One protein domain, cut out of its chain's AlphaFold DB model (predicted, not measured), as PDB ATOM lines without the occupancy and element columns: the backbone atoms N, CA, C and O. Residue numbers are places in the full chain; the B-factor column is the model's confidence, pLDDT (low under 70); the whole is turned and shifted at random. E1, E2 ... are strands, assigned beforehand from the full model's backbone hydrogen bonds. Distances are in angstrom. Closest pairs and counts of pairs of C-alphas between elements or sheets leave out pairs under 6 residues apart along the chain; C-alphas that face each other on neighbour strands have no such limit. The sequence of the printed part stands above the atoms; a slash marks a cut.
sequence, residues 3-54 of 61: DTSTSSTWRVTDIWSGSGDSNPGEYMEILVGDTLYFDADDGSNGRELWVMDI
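This is residues 3 to 54 of the 61 residues of an uncharacterized protein of Candidatus Poseidoniales archaeon (UniProt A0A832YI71). With little regular structure, the domain is a small meander sheet, each strand the antiparallel neighbour of the one before, in order E1, E2, E3, reached by a long unnamed stretch, residues 3 to 28, whose residues 3 to 11 stick out as a free arm. The printed part has 52 residues, no named helix and three named strands holding 18 of them, all strand by class. It is loose, with a radius of gyration of the C-alphas of 12.5 A, and flat, spanning 37 by 29 by 15 A.

E1, residues 29 to 32, starts at C-alpha 29 (-28.258, -17.129, -33.008) and is 10.1 A long. E2, residues 35 to 41, is 18.8 A long. E3, residues 47 to 53, is 19.4 A long and ends at C-alpha 53 (-19.322, -25.765, -37.649).

E1 and E2 form a hairpin at 159 degrees, with N 30 and O 37 at 2.8 A. E2 and E3 form another at 152 degrees, with N 36 and O 52 at 2.8 A.

The C-alphas farthest apart, of Ser 5 and Asn 45, are 37.6 A apart. Both links are tight. The printed part has no cut, and no printed residue is under 70 in pLDDT.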
ATOM      1  N   ASP A   3     -10.639 -23.777 -23.688       87.69
ATOM      2  CA  ASP A   3     -10.459 -25.085 -23.073       87.69
ATOM      3  C   ASP A   3     -10.382 -24.901 -21.556       87.69
ATOM      4  O   ASP A   3      -9.420 -24.346 -21.026       87.69
ATOM      5  N   THR A   4     -11.403 -25.380 -20.848       90.25
ATOM      6  CA  THR A   4     -11.506 -25.263 -19.388       90.25
ATOM      7  C   THR A   4     -10.476 -26.103 -18.639       90.25
ATOM      8  O   THR A   4     -10.216 -25.819 -17.473       90.25
ATOM      9  N   SER A   5      -9.900 -27.130 -19.270       94.12
ATOM     10  CA  SER A   5      -8.888 -27.992 -18.648       94.12
ATOM     11  C   SER A   5      -7.509 -27.334 -18.630       94.12
ATOM     12  O   SER A   5      -6.792 -27.414 -17.633       94.12
ATOM     13  N   THR A   6      -7.163 -26.629 -19.709       94.31
ATOM     14  CA  THR A   6      -5.897 -25.898 -19.836       94.31
ATOM     15  C   THR A   6      -6.032 -24.412 -19.504       94.31
ATOM     16  O   THR A   6      -5.028 -23.702 -19.466       94.31
ATOM     17  N   SER A   7      -7.256 -23.931 -19.250       94.75
ATOM     18  CA  SER A   7      -7.599 -22.511 -19.084       94.75
ATOM     19  C   SER A   7      -7.122 -21.640 -20.257       94.75
ATOM     20  O   SER A   7      -6.829 -20.451 -20.092       94.75
ATOM     21  N   SER A   8      -6.989 -22.233 -21.443       94.62
ATOM     22  CA  SER A   8      -6.470 -21.548 -22.619       94.62
ATOM     23  C   SER A   8      -7.607 -20.959 -23.443       94.62
ATOM     24  O   SER A   8      -8.697 -21.523 -23.538       94.62
ATOM     25  N   THR A   9      -7.360 -19.792 -24.034       93.88
ATOM     26  CA  THR A   9      -8.303 -19.106 -24.921       93.88
ATOM     27  C   THR A   9      -7.654 -18.854 -26.270       93.88
ATOM     28  O   THR A   9      -6.466 -18.547 -26.354       93.88
ATOM     29  N   TRP A  10      -8.437 -18.978 -27.339       92.62
ATOM     30  CA  TRP A  10      -7.989 -18.648 -28.690       92.62
ATOM     31  C   TRP A  10      -9.134 -18.124 -29.557       92.62
ATOM     32  O   TRP A  10     -10.318 -18.408 -29.322       92.62
ATOM     33  N   ARG A  11      -8.765 -17.346 -30.579       90.19
ATOM     34  CA  ARG A  11      -9.686 -16.841 -31.599       90.19
ATOM     35  C   ARG A  11     -10.062 -17.981 -32.544       90.19
ATOM     36  O   ARG A  11      -9.176 -18.626 -33.093       90.19
ATOM     37  N   VAL A  12     -11.361 -18.223 -32.705       89.88
ATOM     38  CA  VAL A  12     -11.885 -19.253 -33.625       89.88
ATOM     39  C   VAL A  12     -11.869 -18.718 -35.052       89.88
ATOM     40  O   VAL A  12     -11.292 -19.334 -35.938       89.88
ATOM     41  N   THR A  13     -12.411 -17.514 -35.228       91.00
ATOM     42  CA  THR A  13     -12.495 -16.810 -36.506       91.00
ATOM     43  C   THR A  13     -12.325 -15.316 -36.270       91.00
ATOM     44  O   THR A  13     -12.726 -14.795 -35.229       91.00
ATOM     45  N   ASP A  14     -11.702 -14.643 -37.233       93.56
ATOM     46  CA  ASP A  14     -11.632 -13.187 -37.309       93.56
ATOM     47  C   ASP A  14     -12.676 -12.703 -38.321       93.56
ATOM     48  O   ASP A  14     -12.462 -12.850 -39.520       93.56
ATOM     49  N   ILE A  15     -13.832 -12.228 -37.845       95.62
ATOM     50  CA  ILE A  15     -14.942 -11.803 -38.722       95.62
ATOM     51  C   ILE A  15     -14.680 -10.394 -39.266       95.62
ATOM     52  O   ILE A  15     -14.835 -10.147 -40.456       95.62
ATOM     53  N   TRP A  16     -14.217  -9.486 -38.405       96.19
ATOM     54  CA  TRP A  16     -13.882  -8.112 -38.766       96.19
ATOM     55  C   TRP A  16     -12.357  -7.945 -38.752       96.19
ATOM     56  O   TRP A  16     -11.754  -7.815 -37.692       96.19
ATOM     57  N   SER A  17     -11.705  -7.902 -39.921       89.56
ATOM     58  CA  SER A  17     -10.228  -7.898 -40.023       89.56
ATOM     59  C   SER A  17      -9.536  -6.585 -39.603       89.56
ATOM     60  O   SER A  17      -8.308  -6.488 -39.617       89.56
ATOM     61  N   GLY A  18     -10.311  -5.542 -39.307       88.88
ATOM     62  CA  GLY A  18      -9.863  -4.253 -38.763       88.88
ATOM     63  C   GLY A  18     -10.051  -4.112 -37.245       88.88
ATOM     64  O   GLY A  18     -10.203  -5.085 -36.524       88.88
ATOM     65  N   SER A  19     -10.060  -2.873 -36.749       91.94
ATOM     66  CA  SER A  19     -10.229  -2.562 -35.319       91.94
ATOM     67  C   SER A  19     -11.691  -2.371 -34.883       91.94
ATOM     68  O   SER A  19     -11.932  -1.684 -33.892       91.94
ATOM     69  N   GLY A  20     -12.650  -2.847 -35.678       93.44
ATOM     70  CA  GLY A  20     -14.079  -2.763 -35.372       93.44
ATOM     71  C   GLY A  20     -14.588  -4.018 -34.667       93.44
ATOM     72  O   GLY A  20     -13.848  -4.987 -34.500       93.44
ATOM     73  N   ASP A  21     -15.861  -3.988 -34.282       94.56
ATOM     74  CA  ASP A  21     -16.530  -5.091 -33.596       94.56
ATOM     75  C   ASP A  21     -17.504  -5.792 -34.544       94.56
ATOM     76  O   ASP A  21     -18.298  -5.144 -35.222       94.56
ATOM     77  N   SER A  22     -17.477  -7.125 -34.551       96.31
ATOM     78  CA  SER A  22     -18.374  -7.934 -35.388       96.31
ATOM     79  C   SER A  22     -19.727  -8.239 -34.744       96.31
ATOM     80  O   SER A  22     -20.648  -8.642 -35.450       96.31
ATOM     81  N   ASN A  23     -19.850  -8.055 -33.421       96.94
ATOM     82  CA  ASN A  23     -21.053  -8.323 -32.618       96.94
ATOM     83  C   ASN A  23     -21.827  -9.588 -33.069       96.94
ATOM     84  O   ASN A  23     -22.993  -9.485 -33.468       96.94
ATOM     85  N   PRO A  24     -21.172 -10.770 -33.064       96.62
ATOM     86  CA  PRO A  24     -21.794 -12.011 -33.501       96.62
ATOM     87  C   PRO A  24     -22.949 -12.400 -32.570       96.62
ATOM     88  O   PRO A  24     -22.784 -12.377 -31.350       96.62
ATOM     89  N   GLY A  25     -24.097 -12.766 -33.139       97.56
ATOM     90  CA  GLY A  25     -25.293 -13.175 -32.401       97.56
ATOM     91  C   GLY A  25     -26.078 -12.024 -31.764       97.56
ATOM     92  O   GLY A  25     -26.906 -12.266 -30.889       97.56
ATOM     93  N   GLU A  26     -25.830 -10.765 -32.154       97.88
ATOM     94  CA  GLU A  26     -26.497  -9.602 -31.543       97.88
ATOM     95  C   GLU A  26     -28.024  -9.637 -31.709       97.88
ATOM     96  O   GLU A  26     -28.750  -9.234 -30.795       97.88
ATOM     97  N   TYR A  27     -28.524 -10.126 -32.849       98.19
ATOM     98  CA  TYR A  27     -29.962 -10.190 -33.128       98.19
ATOM     99  C   TYR A  27     -30.476 -11.606 -33.398       98.19
ATOM    100  O   TYR A  27     -31.687 -11.834 -33.326       98.19
ATOM    101  N   MET A  28     -29.599 -12.553 -33.732       97.12
ATOM    102  CA  MET A  28     -29.959 -13.912 -34.112       97.12
ATOM    103  C   MET A  28     -28.812 -14.891 -33.861       97.12
ATOM    104  O   MET A  28     -27.717 -14.755 -34.390       97.12
ATOM    105  N   GLU A  29     -29.119 -15.959 -33.135       97.56
ATOM    106  CA  GLU A  29     -28.258 -17.129 -33.008       97.56
ATOM    107  C   GLU A  29     -29.123 -18.392 -32.901       97.56
ATOM    108  O   GLU A  29     -30.154 -18.407 -32.222       97.56
ATOM    109  N   ILE A  30     -28.743 -19.455 -33.611       97.88
ATOM    110  CA  ILE A  30     -29.397 -20.764 -33.536       97.88
ATOM    111  C   ILE A  30     -28.393 -21.885 -33.790       97.88
ATOM    112  O   ILE A  30     -27.646 -21.876 -34.766       97.88
ATOM    113  N   LEU A  31     -28.411 -22.885 -32.915       96.62
ATOM    114  CA  LEU A  31     -27.646 -24.116 -33.072       96.62
ATOM    115  C   LEU A  31     -28.544 -25.200 -33.678       96.62
ATOM    116  O   LEU A  31     -29.599 -25.518 -33.121       96.62
ATOM    117  N   VAL A  32     -28.129 -25.775 -34.808       96.56
ATOM    118  CA  VAL A  32     -28.816 -26.893 -35.470       96.56
ATOM    119  C   VAL A  32     -27.815 -28.026 -35.666       96.56
ATOM    120  O   VAL A  32     -26.958 -27.966 -36.542       96.56
ATOM    121  N   GLY A  33     -27.923 -29.069 -34.840       93.94
ATOM    122  CA  GLY A  33     -26.874 -30.087 -34.758       93.94
ATOM    123  C   GLY A  33     -25.573 -29.456 -34.264       93.94
ATOM    124  O   GLY A  33     -25.588 -28.757 -33.253       93.94
ATOM    125  N   ASP A  34     -24.493 -29.658 -35.013       93.00
ATOM    126  CA  ASP A  34     -23.163 -29.115 -34.707       93.00
ATOM    127  C   ASP A  34     -22.869 -27.806 -35.462       93.00
ATOM    128  O   ASP A  34     -21.753 -27.294 -35.426       93.00
ATOM    129  N   THR A  35     -23.869 -27.236 -36.138       94.56
ATOM    130  CA  THR A  35     -23.718 -26.010 -36.923       94.56
ATOM    131  C   THR A  35     -24.406 -24.840 -36.222       94.56
ATOM    132  O   THR A  35     -25.624 -24.839 -36.013       94.56
ATOM    133  N   LEU A  36     -23.622 -23.822 -35.864       95.62
ATOM    134  CA  LEU A  36     -24.094 -22.556 -35.315       95.62
ATOM    135  C   LEU A  36     -24.334 -21.558 -36.448       95.62
ATOM    136  O   LEU A  36     -23.417 -21.209 -37.192       95.62
ATOM    137  N   TYR A  37     -25.561 -21.063 -36.535       97.94
ATOM    138  CA  TYR A  37     -25.949 -19.960 -37.404       97.94
ATOM    139  C   TYR A  37     -26.127 -18.708 -36.554       97.94
ATOM    140  O   TYR A  37     -26.785 -18.771 -35.516       97.94
ATOM    141  N   PHE A  38     -25.560 -17.584 -36.973       97.94
ATOM    142  CA  PHE A  38     -25.643 -16.330 -36.226       97.94
ATOM    143  C   PHE A  38     -25.495 -15.122 -37.146       97.94
ATOM    144  O   PHE A  38     -24.953 -15.241 -38.241       97.94
ATOM    145  N   ASP A  39     -25.969 -13.955 -36.725       98.31
ATOM    146  CA  ASP A  39     -25.727 -12.707 -37.445       98.31
ATOM    147  C   ASP A  39     -24.412 -12.049 -37.004       98.31
ATOM    148  O   ASP A  39     -24.087 -12.055 -35.823       98.31
ATOM    149  N   ALA A  40     -23.650 -11.461 -37.923       98.12
ATOM    150  CA  ALA A  40     -22.455 -10.679 -37.585       98.12
ATOM    151  C   ALA A  40     -22.134  -9.654 -38.678       98.12
ATOM    152  O   ALA A  40     -22.578  -9.801 -39.819       98.12
ATOM    153  N   ASP A  41     -21.360  -8.629 -38.322       97.19
ATOM    154  CA  ASP A  41     -20.868  -7.589 -39.234       97.19
ATOM    155  C   ASP A  41     -19.374  -7.808 -39.549       97.19
ATOM    156  O   ASP A  41     -18.556  -7.952 -38.637       97.19
ATOM    157  N   ASP A  42     -19.014  -7.853 -40.835       95.88
ATOM    158  CA  ASP A  42     -17.622  -7.988 -41.307       95.88
ATOM    159  C   ASP A  42     -16.923  -6.642 -41.563       95.88
ATOM    160  O   ASP A  42     -15.744  -6.595 -41.930       95.88
ATOM    161  N   GLY A  43     -17.648  -5.534 -41.401       95.12
ATOM    162  CA  GLY A  43     -17.180  -4.179 -41.667       95.12
ATOM    163  C   GLY A  43     -17.090  -3.805 -43.145       95.12
ATOM    164  O   GLY A  43     -16.649  -2.696 -43.455       95.12
ATOM    165  N   SER A  44     -17.495  -4.693 -44.055       94.94
ATOM    166  CA  SER A  44     -17.450  -4.491 -45.509       94.94
ATOM    167  C   SER A  44     -18.841  -4.502 -46.141       94.94
ATOM    168  O   SER A  44     -19.154  -3.617 -46.939       94.94
ATOM    169  N   ASN A  45     -19.675  -5.472 -45.774       93.94
ATOM    170  CA  ASN A  45     -21.009  -5.693 -46.338       93.94
ATOM    171  C   ASN A  45     -22.132  -5.363 -45.340       93.94
ATOM    172  O   ASN A  45     -23.309  -5.333 -45.707       93.94
ATOM    173  N   GLY A  46     -21.765  -5.028 -44.102       93.31
ATOM    174  CA  GLY A  46     -22.694  -4.840 -42.999       93.31
ATOM    175  C   GLY A  46     -23.072  -6.178 -42.373       93.31
ATOM    176  O   GLY A  46     -22.339  -7.160 -42.454       93.31
ATOM    177  N   ARG A  47     -24.234  -6.215 -41.719       96.88
ATOM    178  CA  ARG A  47     -24.681  -7.386 -40.966       96.88
ATOM    179  C   ARG A  47     -25.306  -8.459 -41.854       96.88
ATOM    180  O   ARG A  47     -26.311  -8.209 -42.520       96.88
ATOM    181  N   GLU A  48     -24.763  -9.666 -41.779       97.94
ATOM    182  CA  GLU A  48     -25.130 -10.810 -42.620       97.94
ATOM    183  C   GLU A  48     -25.313 -12.091 -41.789       97.94
ATOM    184  O   GLU A  48     -25.039 -12.106 -40.590       97.94
ATOM    185  N   LEU A  49     -25.798 -13.167 -42.422       97.75
ATOM    186  CA  LEU A  49     -25.902 -14.495 -41.812       97.75
ATOM    187  C   LEU A  49     -24.572 -15.243 -41.938       97.75
ATOM    188  O   LEU A  49     -24.084 -15.473 -43.044       97.75
ATOM    189  N   TRP A  50     -24.056 -15.705 -40.807       97.38
ATOM    190  CA  TRP A  50     -22.839 -16.492 -40.680       97.38
ATOM    191  C   TRP A  50     -23.154 -17.915 -40.246       97.38
ATOM    192  O   TRP A  50     -24.162 -18.189 -39.590       97.38
ATOM    193  N   VAL A  51     -22.263 -18.825 -40.628       96.69
ATOM    194  CA  VAL A  51     -22.323 -20.238 -40.267       96.69
ATOM    195  C   VAL A  51     -20.963 -20.681 -39.746       96.69
ATOM    196  O   VAL A  51     -19.925 -20.335 -40.313       96.69
ATOM    197  N   MET A  52     -20.970 -21.431 -38.653       93.81
ATOM    198  CA  MET A  52     -19.781 -22.020 -38.055       93.81
ATOM    199  C   MET A  52     -20.087 -23.453 -37.646       93.81
ATOM    200  O   MET A  52     -20.993 -23.689 -36.849       93.81
ATOM    201  N   ASP A  53     -19.295 -24.395 -38.145       91.38
ATOM    202  CA  ASP A  53     -19.322 -25.765 -37.649       91.38
ATOM    203  C   ASP A  53     -18.505 -25.840 -36.357       91.38
ATOM    204  O   ASP A  53     -17.325 -25.478 -36.308       91.38
ATOM    205  N   ILE A  54     -19.159 -26.271 -35.286       84.81
ATOM    206  CA  ILE A  54     -18.539 -26.499 -33.990       84.81
ATOM    207  C   ILE A  54     -18.033 -27.939 -33.995       84.81
ATOM    208  O   ILE A  54     -18.786 -28.880 -33.765       84.81
TER     209      ILE A  54